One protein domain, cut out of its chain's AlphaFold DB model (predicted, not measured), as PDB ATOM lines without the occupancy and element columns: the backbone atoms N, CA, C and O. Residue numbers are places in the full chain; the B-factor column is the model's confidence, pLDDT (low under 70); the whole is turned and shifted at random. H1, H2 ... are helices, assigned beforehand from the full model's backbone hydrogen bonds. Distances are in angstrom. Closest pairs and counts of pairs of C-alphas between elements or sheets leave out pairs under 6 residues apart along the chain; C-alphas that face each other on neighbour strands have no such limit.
ATOM      1  N   MET A  13     -48.067  -2.265  15.970       72.50
ATOM      2  CA  MET A  13     -48.158  -2.014  17.408       72.50
ATOM      3  C   MET A  13     -49.560  -2.165  18.019       72.50
ATOM      4  O   MET A  13     -49.659  -2.473  19.200       72.50
ATOM      5  N   LEU A  14     -50.647  -1.953  17.266       81.00
ATOM      6  CA  LEU A  14     -52.011  -2.171  17.768       81.00
ATOM      7  C   LEU A  14     -52.287  -3.658  17.979       81.00
ATOM      8  O   LEU A  14     -52.857  -4.025  18.999       81.00
ATOM      9  N   GLU A  15     -51.886  -4.499  17.025       81.56
ATOM     10  CA  GLU A  15     -52.005  -5.956  17.154       81.56
ATOM     11  C   GLU A  15     -51.163  -6.451  18.334       81.56
ATOM     12  O   GLU A  15     -51.669  -7.201  19.165       81.56
ATOM     13  N   GLY A  16     -49.932  -5.940  18.462       86.12
ATOM     14  CA  GLY A  16     -49.067  -6.184  19.618       86.12
ATOM     15  C   GLY A  16     -49.723  -5.816  20.949       86.12
ATOM     16  O   GLY A  16     -49.798  -6.643  21.854       86.12
ATOM     17  N   LEU A  17     -50.271  -4.603  21.048       88.44
ATOM     18  CA  LEU A  17     -50.942  -4.126  22.257       88.44
ATOM     19  C   LEU A  17     -52.188  -4.955  22.592       88.44
ATOM     20  O   LEU A  17     -52.397  -5.311  23.745       88.44
ATOM     21  N   LEU A  18     -53.015  -5.295  21.601       91.19
ATOM     22  CA  LEU A  18     -54.193  -6.133  21.834       91.19
ATOM     23  C   LEU A  18     -53.804  -7.534  22.313       91.19
ATOM     24  O   LEU A  18     -54.446  -8.059  23.221       91.19
ATOM     25  N   ALA A  19     -52.756  -8.129  21.737       92.19
ATOM     26  CA  ALA A  19     -52.239  -9.418  22.185       92.19
ATOM     27  C   ALA A  19     -51.712  -9.351  23.628       92.19
ATOM     28  O   ALA A  19     -51.988 -10.260  24.411       92.19
ATOM     29  N   HIS A  20     -51.020  -8.270  23.998       95.12
ATOM     30  CA  HIS A  20     -50.559  -8.014  25.365       95.12
ATOM     31  C   HIS A  20     -51.731  -7.927  26.360       95.12
ATOM     32  O   HIS A  20     -51.801  -8.701  27.315       95.12
ATOM     33  N   GLU A  21     -52.730  -7.085  26.084       95.56
ATOM     34  CA  GLU A  21     -53.904  -6.931  26.958       95.56
ATOM     35  C   GLU A  21     -54.723  -8.228  27.079       95.56
ATOM     36  O   GLU A  21     -55.174  -8.605  28.164       95.56
ATOM     37  N   LEU A  22     -54.892  -8.965  25.975       97.00
ATOM     38  CA  LEU A  22     -55.536 -10.282  25.998       97.00
ATOM     39  C   LEU A  22     -54.713 -11.311  26.779       97.00
ATOM     40  O   LEU A  22     -55.294 -12.215  27.379       97.00
ATOM     41  N   SER A  23     -53.391 -11.167  26.821       97.94
ATOM     42  CA  SER A  23     -52.519 -12.046  27.596       97.94
ATOM     43  C   SER A  23     -52.681 -11.827  29.099       97.94
ATOM     44  O   SER A  23     -52.733 -12.809  29.838       97.94
ATOM     45  N   HIS A  24     -52.913 -10.595  29.567       98.06
ATOM     46  CA  HIS A  24     -53.338 -10.367  30.955       98.06
ATOM     47  C   HIS A  24     -54.660 -11.076  31.275       98.06
ATOM     48  O   HIS A  24     -54.802 -11.704  32.328       98.06
ATOM     49  N   VAL A  25     -55.643 -11.011  30.370       97.75
ATOM     50  CA  VAL A  25     -56.926 -11.717  30.537       97.75
ATOM     51  C   VAL A  25     -56.704 -13.229  30.580       97.75
ATOM     52  O   VAL A  25     -57.236 -13.901  31.462       97.75
ATOM     53  N   TYR A  26     -55.879 -13.758  29.678       97.69
ATOM     54  CA  TYR A  26     -55.517 -15.170  29.653       97.69
ATOM     55  C   TYR A  26     -54.891 -15.612  30.980       97.69
ATOM     56  O   TYR A  26     -55.360 -16.582  31.568       97.69
ATOM     57  N   ARG A  27     -53.904 -14.870  31.500       97.94
ATOM     58  CA  ARG A  27     -53.240 -15.161  32.782       97.94
ATOM     59  C   ARG A  27     -54.198 -15.134  33.970       97.94
ATOM     60  O   ARG A  27     -54.081 -15.974  34.861       97.94
ATOM     61  N   ASN A  28     -55.155 -14.207  33.972       96.44
ATOM     62  CA  ASN A  28     -56.221 -14.168  34.974       96.44
ATOM     63  C   ASN A  28     -57.109 -15.420  34.902       96.44
ATOM     64  O   ASN A  28     -57.368 -16.052  35.924       96.44
ATOM     65  N   ILE A  29     -57.552 -15.801  33.699       97.12
ATOM     66  CA  ILE A  29     -58.429 -16.966  33.489       97.12
ATOM     67  C   ILE A  29     -57.712 -18.272  33.845       97.12
ATOM     68  O   ILE A  29     -58.323 -19.163  34.432       97.12
ATOM     69  N   THR A  30     -56.427 -18.395  33.509       96.56
ATOM     70  CA  THR A  30     -55.626 -19.591  33.808       96.56
ATOM     71  C   THR A  30     -55.084 -19.623  35.235       96.56
ATOM     72  O   THR A  30     -54.500 -20.626  35.638       96.56
ATOM     73  N   GLY A  31     -55.310 -18.568  36.024       96.75
ATOM     74  CA  GLY A  31     -54.931 -18.515  37.434       96.75
ATOM     75  C   GLY A  31     -53.424 -18.411  37.667       96.75
ATOM     76  O   GLY A  31     -52.940 -18.869  38.702       96.75
ATOM     77  N   HIS A  32     -52.673 -17.823  36.732       98.38
ATOM     78  CA  HIS A  32     -51.231 -17.654  36.894       98.38
ATOM     79  C   HIS A  32     -50.925 -16.757  38.115       98.38
ATOM     80  O   HIS A  32     -51.528 -15.684  38.232       98.38
ATOM     81  N   PRO A  33     -49.978 -17.114  39.011       98.38
ATOM     82  CA  PRO A  33     -49.757 -16.375  40.260       98.38
ATOM     83  C   PRO A  33     -49.478 -14.879  40.103       98.38
ATOM     84  O   PRO A  33     -49.906 -14.090  40.946       98.38
ATOM     85  N   SER A  34     -48.821 -14.469  39.013       98.12
ATOM     86  CA  SER A  34     -48.573 -13.047  38.724       98.12
ATOM     87  C   SER A  34     -49.843 -12.225  38.507       98.12
ATOM     88  O   SER A  34     -49.806 -11.009  38.655       98.12
ATOM     89  N   HIS A  35     -50.974 -12.864  38.211       98.00
ATOM     90  CA  HIS A  35     -52.270 -12.224  37.985       98.00
ATOM     91  C   HIS A  35     -53.299 -12.592  39.064       98.00
ATOM     92  O   HIS A  35     -54.492 -12.355  38.914       98.00
ATOM     93  N   ASN A  36     -52.854 -13.137  40.199       97.62
ATOM     94  CA  ASN A  36     -53.721 -13.333  41.352       97.62
ATOM     95  C   ASN A  36     -53.894 -12.002  42.109       97.62
ATOM     96  O   ASN A  36     -53.028 -11.601  42.893       97.62
ATOM     97  N   GLU A  37     -55.031 -11.330  41.906       95.81
ATOM     98  CA  GLU A  37     -55.330 -10.019  42.506       95.81
ATOM     99  C   GLU A  37     -55.157  -9.997  44.032       95.81
ATOM    100  O   GLU A  37     -54.607  -9.044  44.582       95.81
ATOM    101  N   ARG A  38     -55.579 -11.059  44.734       97.25
ATOM    102  CA  ARG A  38     -55.472 -11.134  46.202       97.25
ATOM    103  C   ARG A  38     -54.023 -11.234  46.655       97.25
ATOM    104  O   ARG A  38     -53.648 -10.603  47.644       97.25
ATOM    105  N   LEU A  39     -53.214 -12.021  45.950       97.50
ATOM    106  CA  LEU A  39     -51.787 -12.134  46.233       97.50
ATOM    107  C   LEU A  39     -51.091 -10.792  46.017       97.50
ATOM    108  O   LEU A  39     -50.370 -10.336  46.908       97.50
ATOM    109  N   ILE A  40     -51.328 -10.158  44.869       97.81
ATOM    110  CA  ILE A  40     -50.699  -8.887  44.499       97.81
ATOM    111  C   ILE A  40     -51.117  -7.770  45.459       97.81
ATOM    112  O   ILE A  40     -50.251  -7.089  46.011       97.81
ATOM    113  N   ALA A  41     -52.413  -7.633  45.752       97.44
ATOM    114  CA  ALA A  41     -52.911  -6.658  46.722       97.44
ATOM    115  C   ALA A  41     -52.322  -6.893  48.123       97.44
ATOM    116  O   ALA A  41     -51.929  -5.942  48.800       97.44
ATOM    117  N   GLY A  42     -52.194  -8.157  48.542       97.81
ATOM    118  CA  GLY A  42     -51.561  -8.518  49.809       97.81
ATOM    119  C   GLY A  42     -50.078  -8.144  49.871       97.81
ATOM    120  O   GLY A  42     -49.614  -7.659  50.904       97.81
ATOM    121  N   LEU A  43     -49.328  -8.323  48.778       96.81
ATOM    122  CA  LEU A  43     -47.934  -7.873  48.686       96.81
ATOM    123  C   LEU A  43     -47.841  -6.346  48.748       96.81
ATOM    124  O   LEU A  43     -47.078  -5.816  49.552       96.81
ATOM    125  N   LEU A  44     -48.633  -5.635  47.949       96.56
ATOM    126  CA  LEU A  44     -48.621  -4.172  47.920       96.56
ATOM    127  C   LEU A  44     -48.979  -3.575  49.286       96.56
ATOM    128  O   LEU A  44     -48.240  -2.728  49.785       96.56
ATOM    129  N   SER A  45     -50.035  -4.074  49.938       96.56
ATOM    130  CA  SER A  45     -50.426  -3.658  51.292       96.56
ATOM    131  C   SER A  45     -49.325  -3.945  52.316       96.56
ATOM    132  O   SER A  45     -48.962  -3.053  53.084       96.56
ATOM    133  N   LEU A  46     -48.712  -5.135  52.279       96.38
ATOM    134  CA  LEU A  46     -47.603  -5.485  53.170       96.38
ATOM    135  C   LEU A  46     -46.448  -4.477  53.074       96.38
ATOM    136  O   LEU A  46     -45.884  -4.085  54.098       96.38
ATOM    137  N   PHE A  47     -46.071  -4.078  51.859       96.06
ATOM    138  CA  PHE A  47     -44.978  -3.133  51.639       96.06
ATOM    139  C   PHE A  47     -45.382  -1.691  51.957       96.06
ATOM    140  O   PHE A  47     -44.605  -0.983  52.603       96.06
ATOM    141  N   HIS A  48     -46.599  -1.283  51.600       94.00
ATOM    142  CA  HIS A  48     -47.164   0.011  51.975       94.00
ATOM    143  C   HIS A  48     -47.113   0.219  53.498       94.00
ATOM    144  O   HIS A  48     -46.542   1.202  53.984       94.00
ATOM    145  N   ASP A  49     -47.612  -0.757  54.262       93.75
ATOM    146  CA  ASP A  49     -47.702  -0.679  55.719       93.75
ATOM    147  C   ASP A  49     -46.342  -0.778  56.405       93.75
ATOM    148  O   ASP A  49     -46.094  -0.076  57.395       93.75
ATOM    149  N   ARG A  50     -45.456  -1.642  55.895       94.56
ATOM    150  CA  ARG A  50     -44.119  -1.857  56.461       94.56
ATOM    151  C   ARG A  50     -43.217  -0.643  56.269       94.56
ATOM    152  O   ARG A  50     -42.527  -0.263  57.211       94.56
ATOM    153  N   TYR A  51     -43.232  -0.038  55.082       92.38
ATOM    154  CA  TYR A  51     -42.329   1.062  54.725       92.38
ATOM    155  C   TYR A  51     -42.967   2.447  54.855       92.38
ATOM    156  O   TYR A  51     -42.298   3.450  54.617       92.38
ATOM    157  N   LYS A  52     -44.234   2.519  55.291       93.12
ATOM    158  CA  LYS A  52     -44.970   3.772  55.526       93.12
ATOM    159  C   LYS A  52     -44.916   4.681  54.297       93.12
ATOM    160  O   LYS A  52     -44.520   5.844  54.400       93.12
ATOM    161  N   LEU A  53     -45.298   4.134  53.145       93.06
ATOM    162  CA  LEU A  53     -45.346   4.868  51.881       93.06
ATOM    163  C   LEU A  53     -46.498   5.872  51.946       93.06
ATOM    164  O   LEU A  53     -47.661   5.486  51.959       93.06
ATOM    165  N   ARG A  54     -46.178   7.161  52.070       89.94
ATOM    166  CA  ARG A  54     -47.173   8.213  52.364       89.94
ATOM    167  C   ARG A  54     -47.449   9.120  51.183       89.94
ATOM    168  O   ARG A  54     -48.396   9.892  51.240       89.94
ATOM    169  N   GLN A  55     -46.587   9.102  50.175       95.69
ATOM    170  CA  GLN A  55     -46.728   9.966  49.015       95.69
ATOM    171  C   GLN A  55     -47.317   9.175  47.852       95.69
ATOM    172  O   GLN A  55     -46.945   8.020  47.644       95.69
ATOM    173  N   ASP A  56     -48.183   9.814  47.069       95.69
ATOM    174  CA  ASP A  56     -48.849   9.170  45.932       95.69
ATOM    175  C   ASP A  56     -47.831   8.600  44.937       95.69
ATOM    176  O   ASP A  56     -47.936   7.445  44.539       95.69
ATOM    177  N   TYR A  57     -46.750   9.340  44.654       95.69
ATOM    178  CA  TYR A  57     -45.697   8.868  43.749       95.69
ATOM    179  C   TYR A  57     -44.984   7.598  44.246       95.69
ATOM    180  O   TYR A  57     -44.511   6.812  43.431       95.69
ATOM    181  N   GLU A  58     -44.872   7.382  45.562       96.94
ATOM    182  CA  GLU A  58     -44.234   6.178  46.121       96.94
ATOM    183  C   GLU A  58     -45.115   4.954  45.858       96.94
ATOM    184  O   GLU A  58     -44.628   3.896  45.462       96.94
ATOM    185  N   GLN A  59     -46.426   5.124  46.033       96.12
ATOM    186  CA  GLN A  59     -47.420   4.082  45.795       96.12
ATOM    187  C   GLN A  59     -47.534   3.775  44.300       96.12
ATOM    188  O   GLN A  59     -47.441   2.615  43.906       96.12
ATOM    189  N   GLU A  60     -47.641   4.802  43.457       97.00
ATOM    190  CA  GLU A  60     -47.683   4.655  41.998       97.00
ATOM    191  C   GLU A  60     -46.445   3.934  41.455       97.00
ATOM    192  O   GLU A  60     -46.559   3.050  40.602       97.00
ATOM    193  N   ILE A  61     -45.254   4.279  41.955       98.00
ATOM    194  CA  ILE A  61     -44.016   3.613  41.543       98.00
ATOM    195  C   ILE A  61     -43.996   2.168  42.041       98.00
ATOM    196  O   ILE A  61     -43.658   1.285  41.260       98.00
ATOM    197  N   LEU A  62     -44.392   1.891  43.288       97.50
ATOM    198  CA  LEU A  62     -44.452   0.516  43.791       97.50
ATOM    199  C   LEU A  62     -45.390  -0.357  42.942       97.50
ATOM    200  O   LEU A  62     -45.023  -1.473  42.574       97.50
ATOM    201  N   HIS A  63     -46.566   0.166  42.585       97.06
ATOM    202  CA  HIS A  63     -47.491  -0.501  41.670       97.06
ATOM    203  C   HIS A  63     -46.842  -0.760  40.307       97.06
ATOM    204  O   HIS A  63     -46.863  -1.887  39.826       97.06
ATOM    205  N   ARG A  64     -46.190   0.246  39.712       97.31
ATOM    206  CA  ARG A  64     -45.483   0.090  38.431       97.31
ATOM    207  C   ARG A  64     -44.404  -0.995  38.481       97.31
ATOM    208  O   ARG A  64     -44.266  -1.764  37.539       97.31
ATOM    209  N   VAL A  65     -43.648  -1.066  39.576       96.81
ATOM    210  CA  VAL A  65     -42.591  -2.069  39.769       96.81
ATOM    211  C   VAL A  65     -43.158  -3.489  39.792       96.81
ATOM    212  O   VAL A  65     -42.530  -4.394  39.243       96.81
ATOM    213  N   VAL A  66     -44.338  -3.680  40.389       98.12
ATOM    214  CA  VAL A  66     -45.067  -4.954  40.326       98.12
ATOM    215  C   VAL A  66     -45.583  -5.218  38.913       98.12
ATOM    216  O   VAL A  66     -45.394  -6.327  38.413       98.12
ATOM    217  N   ASN A  67     -46.161  -4.210  38.256       97.69
ATOM    218  CA  ASN A  67     -46.690  -4.350  36.900       97.69
ATOM    219  C   ASN A  67     -45.613  -4.801  35.911       97.69
ATOM    220  O   ASN A  67     -45.891  -5.695  35.136       97.69
ATOM    221  N   HIS A  68     -44.362  -4.329  36.007       98.38
ATOM    222  CA  HIS A  68     -43.281  -4.835  35.146       98.38
ATOM    223  C   HIS A  68     -43.149  -6.368  35.162       98.38
ATOM    224  O   HIS A  68     -42.861  -6.970  34.134       98.38
ATOM    225  N   VAL A  69     -43.371  -7.013  36.312       98.56
ATOM    226  CA  VAL A  69     -43.342  -8.480  36.405       98.56
ATOM    227  C   VAL A  69     -44.590  -9.092  35.768       98.56
ATOM    228  O   VAL A  69     -44.486 -10.100  35.076       98.56
ATOM    229  N   GLN A  70     -45.767  -8.495  35.973       98.56
ATOM    230  CA  GLN A  70     -47.010  -8.951  35.337       98.56
ATOM    231  C   GLN A  70     -46.934  -8.833  33.811       98.56
ATOM    232  O   GLN A  70     -47.297  -9.779  33.113       98.56
ATOM    233  N   ASP A  71     -46.413  -7.710  33.329       98.50
ATOM    234  CA  ASP A  71     -46.238  -7.376  31.922       98.50
ATOM    235  C   ASP A  71     -45.259  -8.345  31.260       98.50
ATOM    236  O   ASP A  71     -45.590  -8.865  30.207       98.50
ATOM    237  N   LEU A  72     -44.138  -8.712  31.902       98.50
ATOM    238  CA  LEU A  72     -43.230  -9.748  31.375       98.50
ATOM    239  C   LEU A  72     -43.952 -11.086  31.149       98.50
ATOM    240  O   LEU A  72     -43.830 -11.690  30.088       98.50
ATOM    241  N   TYR A  73     -44.768 -11.526  32.112       98.56
ATOM    242  CA  TYR A  73     -45.562 -12.752  31.958       98.56
ATOM    243  C   TYR A  73     -46.644 -12.650  30.874       98.56
ATOM    244  O   TYR A  73     -47.056 -13.679  30.326       98.56
ATOM    245  N   ALA A  74     -47.168 -11.453  30.614       98.06
ATOM    246  CA  ALA A  74     -48.129 -11.210  29.543       98.06
ATOM    247  C   ALA A  74     -47.431 -11.141  28.176       98.06
ATOM    248  O   ALA A  74     -47.901 -11.766  27.226       98.06
ATOM    249  N   ASP A  75     -46.285 -10.465  28.102       97.50
ATOM    250  CA  ASP A  75     -45.426 -10.349  26.925       97.50
ATOM    251  C   ASP A  75     -44.958 -11.726  26.443       97.50
ATOM    252  O   ASP A  75     -45.097 -12.014  25.254       97.50
ATOM    253  N   ASP A  76     -44.553 -12.622  27.355       97.31
ATOM    254  CA  ASP A  76     -44.174 -14.008  27.028       97.31
ATOM    255  C   ASP A  76     -45.274 -14.740  26.229       97.31
ATOM    256  O   ASP A  76     -44.998 -15.484  25.283       97.31
ATOM    257  N   VAL A  77     -46.547 -14.527  26.584       96.88
ATOM    258  CA  VAL A  77     -47.693 -15.137  25.886       96.88
ATOM    259  C   VAL A  77     -47.980 -14.402  24.584       96.88
ATOM    260  O   VAL A  77     -48.154 -15.042  23.543       96.88
ATOM    261  N   ALA A  78     -48.025 -13.071  24.632       94.50
ATOM    262  CA  ALA A  78     -48.370 -12.230  23.497       94.50
ATOM    263  C   ALA A  78     -47.375 -12.411  22.346       94.50
ATOM    264  O   ALA A  78     -47.776 -12.671  21.212       94.50
ATOM    265  N   ILE A  79     -46.078 -12.333  22.640       93.69
ATOM    266  CA  ILE A  79     -45.011 -12.437  21.645       93.69
ATOM    267  C   ILE A  79     -44.964 -13.846  21.065       93.69
ATOM    268  O   ILE A  79     -44.893 -13.993  19.846       93.69
ATOM    269  N   LYS A  80     -45.111 -14.888  21.894       92.50
ATOM    270  CA  LYS A  80     -45.212 -16.272  21.407       92.50
ATOM    271  C   LYS A  80     -46.408 -16.470  20.472       92.50
ATOM    272  O   LYS A  80     -46.274 -17.133  19.443       92.50
ATOM    273  N   ALA A  81     -47.565 -15.899  20.805       90.81
ATOM    274  CA  ALA A  81     -48.764 -15.985  19.975       90.81
ATOM    275  C   ALA A  81     -48.595 -15.247  18.636       90.81
ATOM    276  O   ALA A  81     -49.002 -15.764  17.596       90.81
ATOM    277  N   LEU A  82     -47.974 -14.064  18.646       88.62
ATOM    278  CA  LEU A  82     -47.729 -13.273  17.438       88.62
ATOM    279  C   LEU A  82     -46.675 -13.925  16.534       88.62
ATOM    280  O   LEU A  82     -46.918 -14.102  15.342       88.62
ATOM    281  N   ALA A  83     -45.548 -14.355  17.105       86.44
ATOM    282  CA  ALA A  83     -44.463 -15.005  16.371       86.44
ATOM    283  C   ALA A  83     -44.883 -16.347  15.747       86.44
ATOM    284  O   ALA A  83     -44.395 -16.715  14.682       86.44
ATOM    285  N   GLY A  84     -45.814 -17.070  16.381       79.06
ATOM    286  CA  GLY A  84     -46.352 -18.333  15.868       79.06
ATOM    287  C   GLY A  84     -47.343 -18.193  14.704       79.06
ATOM    288  O   GLY A  84     -47.749 -19.206  14.131       79.06
ATOM    289  N   HIS A  85     -47.753 -16.974  14.340       70.44
ATOM    290  CA  HIS A  85     -48.738 -16.735  13.288       70.44
ATOM    291  C   HIS A  85     -48.143 -15.964  12.103       70.44
ATOM    292  O   HIS A  85     -48.048 -14.740  12.127       70.44
ATOM    293  N   GLU A  86     -47.894 -16.681  10.998       60.00
ATOM    294  CA  GLU A  86     -47.375 -16.144   9.720       60.00
ATOM    295  C   GLU A  86     -48.213 -15.001   9.111       60.00
ATOM    296  O   GLU A  86     -47.752 -14.288   8.225       60.00
ATOM    297  N   ARG A  87     -49.468 -14.835   9.552       62.28
ATOM    298  CA  ARG A  87     -50.394 -13.801   9.059       62.28
ATOM    299  C   ARG A  87     -50.367 -12.502   9.859       62.28
ATOM    300  O   ARG A  87     -51.075 -11.570   9.482       62.28
ATOM    301  N   THR A  88     -49.628 -12.442  10.962       64.06
ATOM    302  CA  THR A  88     -49.502 -11.198  11.726       64.06
ATOM    303  C   THR A  88     -48.519 -10.270  11.019       64.06
ATOM    304  O   THR A  88     -47.525 -10.715  10.448       64.06
ATOM    305  N   GLY A  89     -48.765  -8.958  11.055       67.06
ATOM    306  CA  GLY A  89     -47.782  -7.965  10.598       67.06
ATOM    307  C   GLY A  89     -46.612  -7.790  11.575       67.06
ATOM    308  O   GLY A  89     -45.917  -6.774  11.514       67.06
ATOM    309  N   PHE A  90     -46.449  -8.725  12.517       76.69
ATOM    310  CA  PHE A  90     -45.515  -8.655  13.625       76.69
ATOM    311  C   PHE A  90     -44.077  -8.765  13.126       76.69
ATOM    312  O   PHE A  90     -43.730  -9.634  12.327       76.69
ATOM    313  N   ARG A  91     -43.232  -7.854  13.603       82.94
ATOM    314  CA  ARG A  91     -41.825  -7.772  13.223       82.94
ATOM    315  C   ARG A  91     -40.986  -7.574  14.468       82.94
ATOM    316  O   ARG A  91     -41.134  -6.551  15.139       82.94
ATOM    317  N   PHE A  92     -40.085  -8.515  14.736       85.62
ATOM    318  CA  PHE A  92     -39.174  -8.439  15.879       85.62
ATOM    319  C   PHE A  92     -38.343  -7.151  15.863       85.62
ATOM    320  O   PHE A  92     -38.155  -6.548  16.915       85.62
ATOM    321  N   GLU A  93     -37.971  -6.635  14.685       87.88
ATOM    322  CA  GLU A  93     -37.270  -5.343  14.595       87.88
ATOM    323  C   GLU A  93     -38.097  -4.179  15.171       87.88
ATOM    324  O   GLU A  93     -37.558  -3.315  15.861       87.88
ATOM    325  N   GLN A  94     -39.411  -4.144  14.906       88.81
ATOM    326  CA  GLN A  94     -40.298  -3.089  15.416       88.81
ATOM    327  C   GLN A  94     -40.520  -3.218  16.922       88.81
ATOM    328  O   GLN A  94     -40.604  -2.205  17.614       88.81
ATOM    329  N   LEU A  95     -40.588  -4.450  17.427       90.69
ATOM    330  CA  LEU A  95     -40.652  -4.712  18.860       90.69
ATOM    331  C   LEU A  95     -39.358  -4.269  19.563       90.69
ATOM    332  O   LEU A  95     -39.412  -3.633  20.615       90.69
ATOM    333  N   GLY A  96     -38.198  -4.519  18.952       93.00
ATOM    334  CA  GLY A  96     -36.918  -4.023  19.447       93.00
ATOM    335  C   GLY A  96     -36.845  -2.495  19.474       93.00
ATOM    336  O   GLY A  96     -36.440  -1.926  20.485       93.00
ATOM    337  N   GLU A  97     -37.309  -1.806  18.424       93.44
ATOM    338  CA  GLU A  97     -37.376  -0.334  18.419       93.44
ATOM    339  C   GLU A  97     -38.377   0.208  19.449       93.44
ATOM    340  O   GLU A  97     -38.129   1.251  20.060       93.44
ATOM    341  N   PHE A  98     -39.476  -0.510  19.697       92.62
ATOM    342  CA  PHE A  98     -40.402  -0.173  20.772       92.62
ATOM    343  C   PHE A  98     -39.704  -0.207  22.133       92.62
ATOM    344  O   PHE A  98     -39.710   0.812  22.819       92.62
ATOM    345  N   PHE A  99     -39.049  -1.311  22.506       95.50
ATOM    346  CA  PHE A  99     -38.347  -1.405  23.793       95.50
ATOM    347  C   PHE A  99     -37.160  -0.442  23.898       95.50
ATOM    348  O   PHE A  99     -36.936   0.142  24.959       95.50
ATOM    349  N   LEU A 100     -36.446  -0.184  22.800       96.19
ATOM    350  CA  LEU A 100     -35.420   0.859  22.750       96.19
ATOM    351  C   LEU A 100     -35.984   2.238  23.116       96.19
ATOM    352  O   LEU A 100     -35.336   2.985  23.849       96.19
ATOM    353  N   GLY A 101     -37.203   2.555  22.673       94.88
ATOM    354  CA  GLY A 101     -37.901   3.795  23.019       94.88
ATOM    355  C   GLY A 101     -38.240   3.946  24.508       94.88
ATOM    356  O   GLY A 101     -38.556   5.052  24.949       94.88
ATOM    357  N   TRP A 102     -38.162   2.870  25.297       95.19
ATOM    358  CA  TRP A 102     -38.400   2.900  26.742       95.19
ATOM    359  C   TRP A 102     -37.138   3.204  27.550       95.19
ATOM    360  O   TRP A 102     -37.248   3.593  28.717       95.19
ATOM    361  N   ILE A 103     -35.950   3.046  26.960       98.06
ATOM    362  CA  ILE A 103     -34.689   3.269  27.665       98.06
ATOM    363  C   ILE A 103     -34.495   4.764  27.910       98.06
ATOM    364  O   ILE A 103     -34.398   5.566  26.981       98.06
ATOM    365  N   LYS A 104     -34.389   5.143  29.181       97.69
ATOM    366  CA  LYS A 104     -34.015   6.500  29.582       97.69
ATOM    367  C   LYS A 104     -32.536   6.553  29.911       97.69
ATOM    368  O   LYS A 104     -32.046   5.764  30.713       97.69
ATOM    369  N   GLU A 105     -31.850   7.523  29.320       97.62
ATOM    370  CA  GLU A 105     -30.407   7.722  29.494       97.62
ATOM    371  C   GLU A 105     -30.067   8.717  30.616       97.62
ATOM    372  O   GLU A 105     -28.911   8.831  31.017       97.62
ATOM    373  N   GLU A 106     -31.068   9.434  31.134       96.56
ATOM    374  CA  GLU A 106     -30.891  10.558  32.054       96.56
ATOM    375  C   GLU A 106     -31.655  10.354  33.366       96.56
ATOM    376  O   GLU A 106     -32.844  10.009  33.329       96.56
ATOM    377  N   PRO A 107     -31.020  10.591  34.530       96.56
ATOM    378  CA  PRO A 107     -31.729  10.608  35.796       96.56
ATOM    379  C   PRO A 107     -32.618  11.850  35.914       96.56
ATOM    380  O   PRO A 107     -32.317  12.931  35.406       96.56
ATOM    381  N   ALA A 108     -33.711  11.707  36.652       95.25
ATOM    382  CA  ALA A 108     -34.471  12.827  37.163       95.25
ATOM    383  C   ALA A 108     -33.633  13.634  38.164       95.25
ATOM    384  O   ALA A 108     -32.962  13.081  39.042       95.25
ATOM    385  N   ASN A 109     -33.720  14.955  38.025       93.38
ATOM    386  CA  ASN A 109     -33.093  15.932  38.903       93.38
ATOM    387  C   ASN A 109     -34.033  17.134  39.059       93.38
ATOM    388  O   ASN A 109     -33.841  18.185  38.448       93.38
ATOM    389  N   SER A 110     -35.113  16.940  39.815       91.62
ATOM    390  CA  SER A 110     -36.104  17.989  40.084       91.62
ATOM    391  C   SER A 110     -35.730  18.875  41.279       91.62
ATOM    392  O   SER A 110     -36.439  19.834  41.575       91.62
ATOM    393  N   GLY A 111     -34.649  18.542  41.993       90.56
ATOM    394  CA  GLY A 111     -34.247  19.182  43.249       90.56
ATOM    395  C   GLY A 111     -34.978  18.621  44.474       90.56
ATOM    396  O   GLY A 111     -34.580  18.873  45.611       90.56
ATOM    397  N   ALA A 112     -36.014  17.801  44.277       93.56
ATOM    398  CA  ALA A 112     -36.714  17.103  45.345       93.56
ATOM    399  C   ALA A 112     -36.054  15.739  45.605       93.56
ATOM    400  O   ALA A 112     -36.574  14.702  45.196       93.56
ATOM    401  N   HIS A 113     -34.930  15.729  46.332       92.50
ATOM    402  CA  HIS A 113     -34.060  14.552  46.485       92.50
ATOM    403  C   HIS A 113     -34.782  13.231  46.789       92.50
ATOM    404  O   HIS A 113     -34.443  12.209  46.207       92.50
ATOM    405  N   ARG A 114     -35.776  13.215  47.692       93.62
ATOM    406  CA  ARG A 114     -36.532  11.983  47.992       93.62
ATOM    407  C   ARG A 114     -37.300  11.488  46.765       93.62
ATOM    408  O   ARG A 114     -37.223  10.309  46.442       93.62
ATOM    409  N   ARG A 115     -38.006  12.386  46.080       95.62
ATOM    410  CA  ARG A 115     -38.778  12.063  44.878       95.62
ATOM    411  C   ARG A 115     -37.859  11.624  43.741       95.62
ATOM    412  O   ARG A 115     -38.146  10.622  43.094       95.62
ATOM    413  N   ASP A 116     -36.737  12.315  43.553       95.81
ATOM    414  CA  ASP A 116     -35.745  11.971  42.530       95.81
ATOM    415  C   ASP A 116     -35.178  10.563  42.751       95.81
ATOM    416  O   ASP A 116     -35.048   9.814  41.788       95.81
ATOM    417  N   ARG A 117     -34.935  10.137  44.001       95.50
ATOM    418  CA  ARG A 117     -34.496   8.757  44.282       95.50
ATOM    419  C   ARG A 117     -35.510   7.701  43.851       95.50
ATOM    420  O   ARG A 117     -35.157   6.720  43.196       95.50
ATOM    421  N   TRP A 118     -36.780   7.912  44.179       97.44
ATOM    422  CA  TRP A 118     -37.857   7.018  43.756       97.44
ATOM    423  C   TRP A 118     -37.988   6.967  42.233       97.44
ATOM    424  O   TRP A 118     -38.033   5.881  41.654       97.44
ATOM    425  N   ILE A 119     -37.981   8.130  41.574       97.50
ATOM    426  CA  ILE A 119     -38.067   8.216  40.112       97.50
ATOM    427  C   ILE A 119     -36.857   7.540  39.461       97.50
ATOM    428  O   ILE A 119     -37.040   6.739  38.552       97.50
ATOM    429  N   ASN A 120     -35.638   7.794  39.936       97.81
ATOM    430  CA  ASN A 120     -34.427   7.198  39.371       97.81
ATOM    431  C   ASN A 120     -34.388   5.682  39.565       97.81
ATOM    432  O   ASN A 120     -33.982   4.964  38.656       97.81
ATOM    433  N   THR A 121     -34.888   5.173  40.690       97.62
ATOM    434  CA  THR A 121     -35.025   3.721  40.871       97.62
ATOM    435  C   THR A 121     -36.078   3.143  39.924       97.62
ATOM    436  O   THR A 121     -35.867   2.088  39.331       97.62
ATOM    437  N   SER A 122     -37.191   3.853  39.717       97.81
ATOM    438  CA  SER A 122     -38.190   3.466  38.719       97.81
ATOM    439  C   SER A 122     -37.625   3.484  37.296       97.81
ATOM    440  O   SER A 122     -37.975   2.607  36.516       97.81
ATOM    441  N   ILE A 123     -36.752   4.438  36.952       98.31
ATOM    442  CA  ILE A 123     -36.057   4.478  35.656       98.31
ATOM    443  C   ILE A 123     -35.138   3.264  35.509       98.31
ATOM    444  O   ILE A 123     -35.189   2.595  34.481       98.31
ATOM    445  N   LEU A 124     -34.352   2.946  36.543       98.56
ATOM    446  CA  LEU A 124     -33.482   1.769  36.561       98.56
ATOM    447  C   LEU A 124     -34.275   0.487  36.276       98.56
ATOM    448  O   LEU A 124     -33.872  -0.310  35.429       98.56
ATOM    449  N   LEU A 125     -35.421   0.314  36.939       98.44
ATOM    450  CA  LEU A 125     -36.291  -0.845  36.740       98.44
ATOM    451  C   LEU A 125     -37.002  -0.843  35.388       98.44
ATOM    452  O   LEU A 125     -37.129  -1.902  34.791       98.44
ATOM    453  N   ASN A 126     -37.402   0.317  34.867       98.56
ATOM    454  CA  ASN A 126     -37.997   0.424  33.535       98.56
ATOM    455  C   ASN A 126     -36.989   0.067  32.429       98.56
ATOM    456  O   ASN A 126     -37.325  -0.651  31.490       98.56
ATOM    457  N   ASN A 127     -35.740   0.524  32.560       98.75
ATOM    458  CA  ASN A 127     -34.662   0.140  31.653       98.75
ATOM    459  C   ASN A 127     -34.365  -1.364  31.760       98.75
ATOM    460  O   ASN A 127     -34.188  -2.026  30.741       98.75
ATOM    461  N   SER A 128     -34.342  -1.905  32.986       98.69
ATOM    462  CA  SER A 128     -34.178  -3.344  33.232       98.69
ATOM    463  C   SER A 128     -35.306  -4.145  32.592       98.69
ATOM    464  O   SER A 128     -35.030  -5.126  31.910       98.69
ATOM    465  N   PHE A 129     -36.555  -3.711  32.756       98.75
ATOM    466  CA  PHE A 129     -37.734  -4.326  32.156       98.75
ATOM    467  C   PHE A 129     -37.605  -4.397  30.636       98.75
ATOM    468  O   PHE A 129     -37.694  -5.487  30.082       98.75
ATOM    469  N   ALA A 130     -37.315  -3.275  29.972       98.56
ATOM    470  CA  ALA A 130     -37.218  -3.239  28.516       98.56
ATOM    471  C   ALA A 130     -36.075  -4.125  27.985       98.56
ATOM    472  O   ALA A 130     -36.292  -4.909  27.066       98.56
ATOM    473  N   ILE A 131     -34.884  -4.066  28.597       98.81
ATOM    474  CA  ILE A 131     -33.744  -4.919  28.207       98.81
ATOM    475  C   ILE A 131     -34.064  -6.399  28.437       98.81
ATOM    476  O   ILE A 131     -33.817  -7.216  27.556       98.81
ATOM    477  N   SER A 132     -34.658  -6.738  29.581       98.75
ATOM    478  CA  SER A 132     -35.002  -8.127  29.904       98.75
ATOM    479  C   SER A 132     -36.064  -8.668  28.954       98.75
ATOM    480  O   SER A 132     -35.969  -9.811  28.529       98.75
ATOM    481  N   ASN A 133     -37.039  -7.846  28.566       98.00
ATOM    482  CA  ASN A 133     -38.017  -8.205  27.544       98.00
ATOM    483  C   ASN A 133     -37.342  -8.511  26.200       98.00
ATOM    484  O   ASN A 133     -37.678  -9.500  25.556       98.00
ATOM    485  N   MET A 134     -36.359  -7.706  25.789       98.31
ATOM    486  CA  MET A 134     -35.609  -7.966  24.557       98.31
ATOM    487  C   MET A 134     -34.810  -9.274  24.632       98.31
ATOM    488  O   MET A 134     -34.797 -10.033  23.669       98.31
ATOM    489  N   GLU A 135     -34.177  -9.551  25.773       98.31
ATOM    490  CA  GLU A 135     -33.387 -10.769  25.992       98.31
ATOM    491  C   GLU A 135     -34.253 -12.031  26.070       98.31
ATOM    492  O   GLU A 135     -33.922 -13.034  25.443       98.31
ATOM    493  N   ARG A 136     -35.381 -11.983  26.790       96.62
ATOM    494  CA  ARG A 136     -36.327 -13.110  26.915       96.62
ATOM    495  C   ARG A 136     -36.913 -13.542  25.578       96.62
ATOM    496  O   ARG A 136     -37.196 -14.719  25.388       96.62
ATOM    497  N   HIS A 137     -37.115 -12.584  24.679       95.69
ATOM    498  CA  HIS A 137     -37.798 -12.791  23.405       95.69
ATOM    499  C   HIS A 137     -36.851 -12.829  22.207       95.69
ATOM    500  O   HIS A 137     -37.310 -12.693  21.074       95.69
ATOM    501  N   GLU A 138     -35.548 -12.993  22.459       94.88
ATOM    502  CA  GLU A 138     -34.521 -13.172  21.427       94.88
ATOM    503  C   GLU A 138     -34.546 -12.064  20.356       94.88
ATOM    504  O   GLU A 138     -34.347 -12.304  19.164       94.88
ATOM    505  N   ILE A 139     -34.798 -10.820  20.782       95.12
ATOM    506  CA  ILE A 139     -34.673  -9.652  19.905       95.12
ATOM    507  C   ILE A 139     -33.227  -9.559  19.407       95.12
ATOM    508  O   ILE A 139     -32.290  -9.933  20.112       95.12
ATOM    509  N   ALA A 140     -33.049  -9.039  18.191       96.25
ATOM    510  CA  ALA A 140     -31.755  -8.962  17.529       96.25
ATOM    511  C   ALA A 140     -30.652  -8.386  18.439       96.25
ATOM    512  O   ALA A 140     -30.836  -7.364  19.116       96.25
ATOM    513  N   GLU A 141     -29.489  -9.044  18.437       96.75
ATOM    514  CA  GLU A 141     -28.375  -8.735  19.335       96.75
ATOM    515  C   GLU A 141     -27.927  -7.272  19.205       96.75
ATOM    516  O   GLU A 141     -27.659  -6.616  20.217       96.75
ATOM    517  N   GLU A 142     -27.930  -6.701  17.994       97.81
ATOM    518  CA  GLU A 142     -27.571  -5.296  17.799       97.81
ATOM    519  C   GLU A 142     -28.510  -4.329  18.538       97.81
ATOM    520  O   GLU A 142     -28.061  -3.303  19.065       97.81
ATOM    521  N   GLN A 143     -29.803  -4.657  18.635       97.44
ATOM    522  CA  GLN A 143     -30.775  -3.839  19.356       97.44
ATOM    523  C   GLN A 143     -30.577  -3.987  20.869       97.44
ATOM    524  O   GLN A 143     -30.611  -2.981  21.583       97.44
ATOM    525  N   ILE A 144     -30.283  -5.196  21.362       98.00
ATOM    526  CA  ILE A 144     -29.950  -5.430  22.780       98.00
ATOM    527  C   ILE A 144     -28.684  -4.651  23.171       98.00
ATOM    528  O   ILE A 144     -28.669  -3.963  24.196       98.00
ATOM    529  N   ILE A 145     -27.633  -4.690  22.345       98.44
ATOM    530  CA  ILE A 145     -26.391  -3.931  22.572       98.44
ATOM    531  C   ILE A 145     -26.676  -2.427  22.612       98.44
ATOM    532  O   ILE A 145     -26.173  -1.724  23.499       98.44
ATOM    533  N   LYS A 146     -27.503  -1.918  21.692       98.50
ATOM    534  CA  LYS A 146     -27.918  -0.510  21.672       98.50
ATOM    535  C   LYS A 146     -28.661  -0.134  22.960       98.50
ATOM    536  O   LYS A 146     -28.304   0.868  23.580       98.50
ATOM    537  N   ALA A 147     -29.602  -0.963  23.417       98.50
ATOM    538  CA  ALA A 147     -30.351  -0.743  24.656       98.50
ATOM    539  C   ALA A 147     -29.433  -0.728  25.889       98.50
ATOM    540  O   ALA A 147     -29.494   0.201  26.699       98.50
ATOM    541  N   LYS A 148     -28.518  -1.701  26.001       98.56
ATOM    542  CA  LYS A 148     -27.517  -1.761  27.080       98.56
ATOM    543  C   LYS A 148     -26.580  -0.555  27.062       98.56
ATOM    544  O   LYS A 148     -26.298   0.009  28.116       98.56
ATOM    545  N   THR A 149     -26.155  -0.111  25.883       98.56
ATOM    546  CA  THR A 149     -25.304   1.081  25.721       98.56
ATOM    547  C   THR A 149     -26.023   2.353  26.177       98.56
ATOM    548  O   THR A 149     -25.444   3.165  26.903       98.56
ATOM    549  N   SER A 150     -27.291   2.524  25.797       98.25
ATOM    550  CA  SER A 150     -28.134   3.631  26.264       98.25
ATOM    551  C   SER A 150     -28.353   3.585  27.778       98.25
ATOM    552  O   SER A 150     -28.154   4.589  28.461       98.25
ATOM    553  N   ASN A 151     -28.659   2.413  28.338       98.62
ATOM    554  CA  ASN A 151     -28.802   2.245  29.782       98.62
ATOM    555  C   ASN A 151     -27.490   2.528  30.533       98.62
ATOM    556  O   ASN A 151     -27.515   3.144  31.595       98.62
ATOM    557  N   GLN A 152     -26.330   2.172  29.974       98.44
ATOM    558  CA  GLN A 152     -25.037   2.469  30.594       98.44
ATOM    559  C   GLN A 152     -24.819   3.977  30.787       98.44
ATOM    560  O   GLN A 152     -24.227   4.389  31.787       98.44
ATOM    561  N   ARG A 153     -25.337   4.820  29.881       98.38
ATOM    562  CA  ARG A 153     -25.291   6.282  30.047       98.38
ATOM    563  C   ARG A 153     -26.080   6.751  31.270       98.38
ATOM    564  O   ARG A 153     -25.596   7.642  31.966       98.38
ATOM    565  N   PHE A 154     -27.212   6.114  31.567       98.31
ATOM    566  CA  PHE A 154     -27.976   6.349  32.793       98.31
ATOM    567  C   PHE A 154     -27.244   5.823  34.033       98.31
ATOM    568  O   PHE A 154     -27.070   6.563  35.003       98.31
ATOM    569  N   LEU A 155     -26.750   4.580  33.993       98.00
ATOM    570  CA  LEU A 155     -26.046   3.956  35.121       98.00
ATOM    571  C   LEU A 155     -24.809   4.758  35.555       98.00
ATOM    572  O   LEU A 155     -24.543   4.876  36.749       98.00
ATOM    573  N   ASN A 156     -24.098   5.373  34.606       97.81
ATOM    574  CA  ASN A 156     -22.937   6.227  34.879       97.81
ATOM    575  C   ASN A 156     -23.282   7.544  35.606       97.81
ATOM    576  O   ASN A 156     -22.373   8.235  36.063       97.81
ATOM    577  N   ARG A 157     -24.564   7.920  35.687       96.62
ATOM    578  CA  ARG A 157     -25.034   9.193  36.267       96.62
ATOM    579  C   ARG A 157     -25.762   9.032  37.598       96.62
ATOM    580  O   ARG A 157     -26.118  10.033  38.217       96.62
ATOM    581  N   ILE A 158     -25.983   7.799  38.045       95.12
ATOM    582  CA  ILE A 158     -26.553   7.490  39.360       95.12
ATOM    583  C   ILE A 158     -25.462   6.979  40.306       95.12
ATOM    584  O   ILE A 158     -24.326   6.726  39.901       95.12
ATOM    585  N   LYS A 159     -25.782   6.818  41.594       92.94
ATOM    586  CA  LYS A 159     -24.806   6.315  42.569       92.94
ATOM    587  C   LYS A 159     -24.320   4.903  42.201       92.94
ATOM    588  O   LYS A 159     -25.152   4.045  41.897       92.94
ATOM    589  N   PRO A 160     -23.011   4.601  42.341       91.50
ATOM    590  CA  PRO A 160     -22.461   3.284  42.007       91.50
ATOM    591  C   PRO A 160     -23.163   2.116  42.714       91.50
ATOM    592  O   PRO A 160     -23.427   1.091  42.094       91.50
ATOM    593  N   GLY A 161     -23.531   2.286  43.991       88.94
ATOM    594  CA  GLY A 161     -24.244   1.260  44.763       88.94
ATOM    595  C   GLY A 161     -25.633   0.917  44.210       88.94
ATOM    596  O   GLY A 161     -26.067  -0.229  44.315       88.94
ATOM    597  N   ALA A 162     -26.311   1.878  43.580       91.69
ATOM    598  CA  ALA A 162     -27.557   1.640  42.861       91.69
ATOM    599  C   ALA A 162     -27.294   1.049  41.468       91.69
ATOM    600  O   ALA A 162     -27.976   0.108  41.068       91.69
ATOM    601  N   ALA A 163     -26.272   1.536  40.757       94.75
ATOM    602  CA  ALA A 163     -25.929   1.056  39.419       94.75
ATOM    603  C   ALA A 163     -25.620  -0.452  39.385       94.75
ATOM    604  O   ALA A 163     -26.131  -1.159  38.518       94.75
ATOM    605  N   ILE A 164     -24.869  -0.974  40.365       94.06
ATOM    606  CA  ILE A 164     -24.547  -2.414  40.432       94.06
ATOM    607  C   ILE A 164     -25.786  -3.305  40.620       94.06
ATOM    608  O   ILE A 164     -25.747  -4.490  40.298       94.06
ATOM    609  N   ARG A 165     -26.897  -2.754  41.127       96.06
ATOM    610  CA  ARG A 165     -28.141  -3.503  41.357       96.06
ATOM    611  C   ARG A 165     -28.924  -3.748  40.071       96.06
ATOM    612  O   ARG A 165     -29.785  -4.619  40.075       96.06
ATOM    613  N   PHE A 166     -28.595  -3.057  38.976       97.75
ATOM    614  CA  PHE A 166     -29.181  -3.333  37.665       97.75
ATOM    615  C   PHE A 166     -29.042  -4.814  37.279       97.75
ATOM    616  O   PHE A 166     -30.025  -5.423  36.873       97.75
ATOM    617  N   GLY A 167     -27.855  -5.405  37.481       97.69
ATOM    618  CA  GLY A 167     -27.600  -6.809  37.138       97.69
ATOM    619  C   GLY A 167     -28.549  -7.776  37.847       97.69
ATOM    620  O   GLY A 167     -29.095  -8.663  37.206       97.69
ATOM    621  N   TYR A 168     -28.832  -7.540  39.132       98.00
ATOM    622  CA  TYR A 168     -29.798  -8.341  39.889       98.00
ATOM    623  C   TYR A 168     -31.208  -8.283  39.285       98.00
ATOM    624  O   TYR A 168     -31.852  -9.317  39.133       98.00
ATOM    625  N   PHE A 169     -31.708  -7.091  38.940       98.50
ATOM    626  CA  PHE A 169     -33.067  -6.968  38.401       98.50
ATOM    627  C   PHE A 169     -33.188  -7.527  36.989       98.50
ATOM    628  O   PHE A 169     -34.206  -8.137  36.673       98.50
ATOM    629  N   ASN A 170     -32.158  -7.349  36.165       98.62
ATOM    630  CA  ASN A 170     -32.125  -7.921  34.829       98.62
ATOM    631  C   ASN A 170     -32.087  -9.452  34.904       98.62
ATOM    632  O   ASN A 170     -32.931 -10.101  34.297       98.62
ATOM    633  N   GLU A 171     -31.216 -10.029  35.736       98.44
ATOM    634  CA  GLU A 171     -31.170 -11.478  35.960       98.44
ATOM    635  C   GLU A 171     -32.507 -12.016  36.488       98.44
ATOM    636  O   GLU A 171     -33.006 -13.022  35.984       98.44
ATOM    637  N   PHE A 172     -33.125 -11.330  37.452       98.62
ATOM    638  CA  PHE A 172     -34.442 -11.693  37.970       98.62
ATOM    639  C   PHE A 172     -35.508 -11.729  36.865       98.62
ATOM    640  O   PHE A 172     -36.212 -12.725  36.721       98.62
ATOM    641  N   MET A 173     -35.611 -10.658  36.072       98.62
ATOM    642  CA  MET A 173     -36.622 -10.519  35.021       98.62
ATOM    643  C   MET A 173     -36.395 -11.500  33.865       98.62
ATOM    644  O   MET A 173     -37.347 -12.107  33.382       98.62
ATOM    645  N   VAL A 174     -35.146 -11.712  33.444       98.38
ATOM    646  CA  VAL A 174     -34.796 -12.666  32.377       98.38
ATOM    647  C   VAL A 174     -35.088 -14.107  32.786       98.38
ATOM    648  O   VAL A 174     -35.475 -14.903  31.940       98.38
ATOM    649  N   ASN A 175     -34.984 -14.443  34.073       97.88
ATOM    650  CA  ASN A 175     -35.129 -15.818  34.556       97.88
ATOM    651  C   ASN A 175     -36.479 -16.115  35.234       97.88
ATOM    652  O   ASN A 175     -36.609 -17.141  35.911       97.88
ATOM    653  N   LEU A 176     -37.499 -15.264  35.054       97.94
ATOM    654  CA  LEU A 176     -38.861 -15.575  35.502       97.94
ATOM    655  C   LEU A 176     -39.342 -16.886  34.868       97.94
ATOM    656  O   LEU A 176     -39.336 -17.033  33.642       97.94
ATOM    657  N   LYS A 177     -39.753 -17.829  35.721       96.88
ATOM    658  CA  LYS A 177     -40.256 -19.146  35.320       96.88
ATOM    659  C   LYS A 177     -41.732 -19.066  34.960       96.88
ATOM    660  O   LYS A 177     -42.504 -18.492  35.723       96.88
ATOM    661  N   GLU A 178     -42.094 -19.700  33.850       96.06
ATOM    662  CA  GLU A 178     -43.480 -19.855  33.396       96.06
ATOM    663  C   GLU A 178     -44.312 -20.713  34.358       96.06
ATOM    664  O   GLU A 178     -45.384 -20.311  34.793       96.06
ATOM    665  N   ASP A 179     -43.803 -21.895  34.708       95.75
ATOM    666  CA  ASP A 179     -44.424 -22.755  35.711       95.75
ATOM    667  C   ASP A 179     -43.860 -22.385  37.085       95.75
ATOM    668  O   ASP A 179     -42.720 -22.718  37.431       95.75
ATOM    669  N   ILE A 180     -44.635 -21.601  37.829       97.81
ATOM    670  CA  ILE A 180     -44.285 -21.122  39.161       97.81
ATOM    671  C   ILE A 180     -45.470 -21.318  40.101       97.81
ATOM    672  O   ILE A 180     -46.613 -21.000  39.768       97.81
ATOM    673  N   SER A 181     -45.208 -21.829  41.302       97.88
ATOM    674  CA  SER A 181     -46.250 -21.938  42.321       97.88
ATOM    675  C   SER A 181     -46.564 -20.579  42.954       97.88
ATOM    676  O   SER A 181     -45.741 -19.661  42.974       97.88
ATOM    677  N   GLU A 182     -47.749 -20.453  43.561       97.94
ATOM    678  CA  GLU A 182     -48.123 -19.235  44.290       97.94
ATOM    679  C   GLU A 182     -47.117 -18.888  45.406       97.94
ATOM    680  O   GLU A 182     -46.786 -17.719  45.623       97.94
ATOM    681  N   VAL A 183     -46.616 -19.906  46.113       98.06
ATOM    682  CA  VAL A 183     -45.666 -19.740  47.221       98.06
ATOM    683  C   VAL A 183     -44.324 -19.221  46.712       98.06
ATOM    684  O   VAL A 183     -43.799 -18.251  47.261       98.06
ATOM    685  N   GLU A 184     -43.788 -19.821  45.650       98.25
ATOM    686  CA  GLU A 184     -42.520 -19.389  45.055       98.25
ATOM    687  C   GLU A 184     -42.625 -17.976  44.486       98.25
ATOM    688  O   GLU A 184     -41.773 -17.139  44.788       98.25
ATOM    689  N   PHE A 185     -43.692 -17.680  43.735       98.38
ATOM    690  CA  PHE A 185     -43.922 -16.347  43.179       98.38
ATOM    691  C   PHE A 185     -43.991 -15.288  44.285       98.38
ATOM    692  O   PHE A 185     -43.360 -14.234  44.195       98.38
ATOM    693  N   ARG A 186     -44.702 -15.582  45.380       98.38
ATOM    694  CA  ARG A 186     -44.818 -14.680  46.531       98.38
ATOM    695  C   ARG A 186     -43.463 -14.374  47.168       98.38
ATOM    696  O   ARG A 186     -43.210 -13.216  47.499       98.38
ATOM    697  N   GLU A 187     -42.614 -15.377  47.383       98.25
ATOM    698  CA  GLU A 187     -41.299 -15.164  48.000       98.25
ATOM    699  C   GLU A 187     -40.333 -14.434  47.063       98.25
ATOM    700  O   GLU A 187     -39.668 -13.489  47.494       98.25
ATOM    701  N   GLN A 188     -40.337 -14.778  45.774       98.31
ATOM    702  CA  GLN A 188     -39.569 -14.061  44.757       98.31
ATOM    703  C   GLN A 188     -39.970 -12.583  44.680       98.31
ATOM    704  O   GLN A 188     -39.109 -11.707  44.745       98.31
ATOM    705  N   MET A 189     -41.273 -12.290  44.643       98.38
ATOM    706  CA  MET A 189     -41.763 -10.911  44.622       98.38
ATOM    707  C   MET A 189     -41.424 -10.143  45.897       98.38
ATOM    708  O   MET A 189     -41.079  -8.965  45.824       98.38
ATOM    709  N   LYS A 190     -41.475 -10.774  47.078       98.19
ATOM    710  CA  LYS A 190     -41.023 -10.118  48.316       98.19
ATOM    711  C   LYS A 190     -39.552  -9.725  48.230       98.19
ATOM    712  O   LYS A 190     -39.205  -8.630  48.663       98.19
ATOM    713  N   GLU A 191     -38.697 -10.596  47.710       98.06
ATOM    714  CA  GLU A 191     -37.268 -10.302  47.618       98.06
ATOM    715  C   GLU A 191     -36.962  -9.229  46.570       98.06
ATOM    716  O   GLU A 191     -36.225  -8.279  46.848       98.06
ATOM    717  N   TYR A 192     -37.624  -9.307  45.419       98.31
ATOM    718  CA  TYR A 192     -37.560  -8.294  44.371       98.31
ATOM    719  C   TYR A 192     -37.984  -6.906  44.887       98.31
ATOM    720  O   TYR A 192     -37.250  -5.927  44.726       98.31
ATOM    721  N   LEU A 193     -39.112  -6.816  45.605       97.69
ATOM    722  CA  LEU A 193     -39.612  -5.555  46.170       97.69
ATOM    723  C   LEU A 193     -38.749  -5.021  47.326       97.69
ATOM    724  O   LEU A 193     -38.594  -3.806  47.471       97.69
ATOM    725  N   ARG A 194     -38.144  -5.896  48.141       96.75
ATOM    726  CA  ARG A 194     -37.145  -5.476  49.142       96.75
ATOM    727  C   ARG A 194     -35.916  -4.884  48.470       96.75
ATOM    728  O   ARG A 194     -35.473  -3.810  48.869       96.75
ATOM    729  N   SER A 195     -35.396  -5.558  47.446       96.56
ATOM    730  CA  SER A 195     -34.236  -5.094  46.684       96.56
ATOM    731  C   SER A 195     -34.505  -3.747  46.014       96.56
ATOM    732  O   SER A 195     -33.649  -2.864  46.065       96.56
ATOM    733  N   PHE A 196     -35.709  -3.543  45.472       96.69
ATOM    734  CA  PHE A 196     -36.163  -2.245  44.969       96.69
ATOM    735  C   PHE A 196     -36.048  -1.141  46.031       96.69
ATOM    736  O   PHE A 196     -35.410  -0.117  45.787       96.69
ATOM    737  N   LEU A 197     -36.599  -1.354  47.228       95.25
ATOM    738  CA  LEU A 197     -36.574  -0.338  48.285       95.25
ATOM    739  C   LEU A 197     -35.164  -0.063  48.814       95.25
ATOM    740  O   LEU A 197     -34.830   1.086  49.095       95.25
ATOM    741  N   VAL A 198     -34.304  -1.083  48.865       92.94
ATOM    742  CA  VAL A 198     -32.879  -0.889  49.168       92.94
ATOM    743  C   VAL A 198     -32.235   0.053  48.150       92.94
ATOM    744  O   VAL A 198     -31.438   0.904  48.534       92.94
ATOM    745  N   VAL A 199     -32.574  -0.049  46.864       93.94
ATOM    746  CA  VAL A 199     -32.031   0.857  45.839       93.94
ATOM    747  C   VAL A 199     -32.566   2.273  45.999       93.94
ATOM    748  O   VAL A 199     -31.775   3.210  45.922       93.94
ATOM    749  N   VAL A 200     -33.856   2.440  46.304       93.50
ATOM    750  CA  VAL A 200     -34.452   3.761  46.580       93.50
ATOM    751  C   VAL A 200     -33.685   4.510  47.675       93.50
ATOM    752  O   VAL A 200     -33.474   5.719  47.568       93.50
ATOM    753  N   ASP A 201     -33.233   3.813  48.714       86.31
ATOM    754  CA  ASP A 201     -32.470   4.432  49.801       86.31
ATOM    755  C   ASP A 201     -31.007   4.735  49.420       86.31
ATOM    756  O   ASP A 201     -30.366   5.583  50.045       86.31
ATOM    757  N   ASN A 202     -30.484   4.092  48.368       75.44
ATOM    758  CA  ASN A 202     -29.071   4.119  47.978       75.44
ATOM    759  C   ASN A 202     -28.777   4.781  46.617       75.44
ATOM    760  O   ASN A 202     -27.610   4.798  46.215       75.44
TER     761      ASN A 202
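What this domain is: This is residues 13 to 202 of the 203 residues of an uncharacterized protein of bacterium (UniProt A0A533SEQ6). Two long helices, H3 and H5, lie side by side as the core, with H2 beyond H3 and with H4 and H6 beyond H5. H8 and H9 slant over one face of this pair, H9 reaching from H2 to H5, while H1 crosses H3 on the other face. The printed part has 190 residues, with nine named helices, H1 to H9 in order, and no named strand: the class is all helix. It is compact, with a radius of gyration of the C-alphas of 16.7 A and spans of 50 by 38 by 25 A.

Where its parts are: H3, residues 56 to 83, is 38.4 A long, with a kink of 34 degrees near residue 71. H5, residues 113 to 136, is 34.0 A long. H1, residues 13 to 29, begins at C-alpha 13 (-48.158, -2.014, 17.408). H2 is residues 37 to 51, H4 92 to 100, H6 141 to 155, H7 160 to 163 and H8 166 to 174. H9, residues 182 to 202, is 30.4 A long and ends at C-alpha 202 (-29.071, 4.119, 47.978).

How they stand to each other: The hub H5 touches H3 at a shallow tilt of 8 degrees, the same way; their closest C-alphas, His 68 and Phe 129, are 6.3 A apart. H5 and H6 form a hairpin, closest at C-alphas 131 and 147, 6.4 A. H4 touches H6, C-alphas 100 and 147 being closest at 5.6 A. H8 touches H5 at a steep tilt of 43 degrees, C-alphas 132 and 174 being closest at 5.2 A. H9 touches H5, H2 and H7, its C-alpha 199 closest to 162 of H7 at 5.4 A. H1 is about perpendicular to H3, at 79 degrees, and touches it; C-alphas 23 and 74 are closest at 4.9 A. Every O i to N i+4 pair is within hydrogen-bond range in H1, H2, H4, H5, H8 and H9, with 22 of 24 in H3 and 10 of 11 in H6; H7 is too short for such a pair.

The domain as a whole: The C-alphas farthest apart, Glu 86 and Gly 111, are 50.4 A apart. The printed part has no cut; the link from H4 to H5 is long. Residues 86 to 89 are under pLDDT 70.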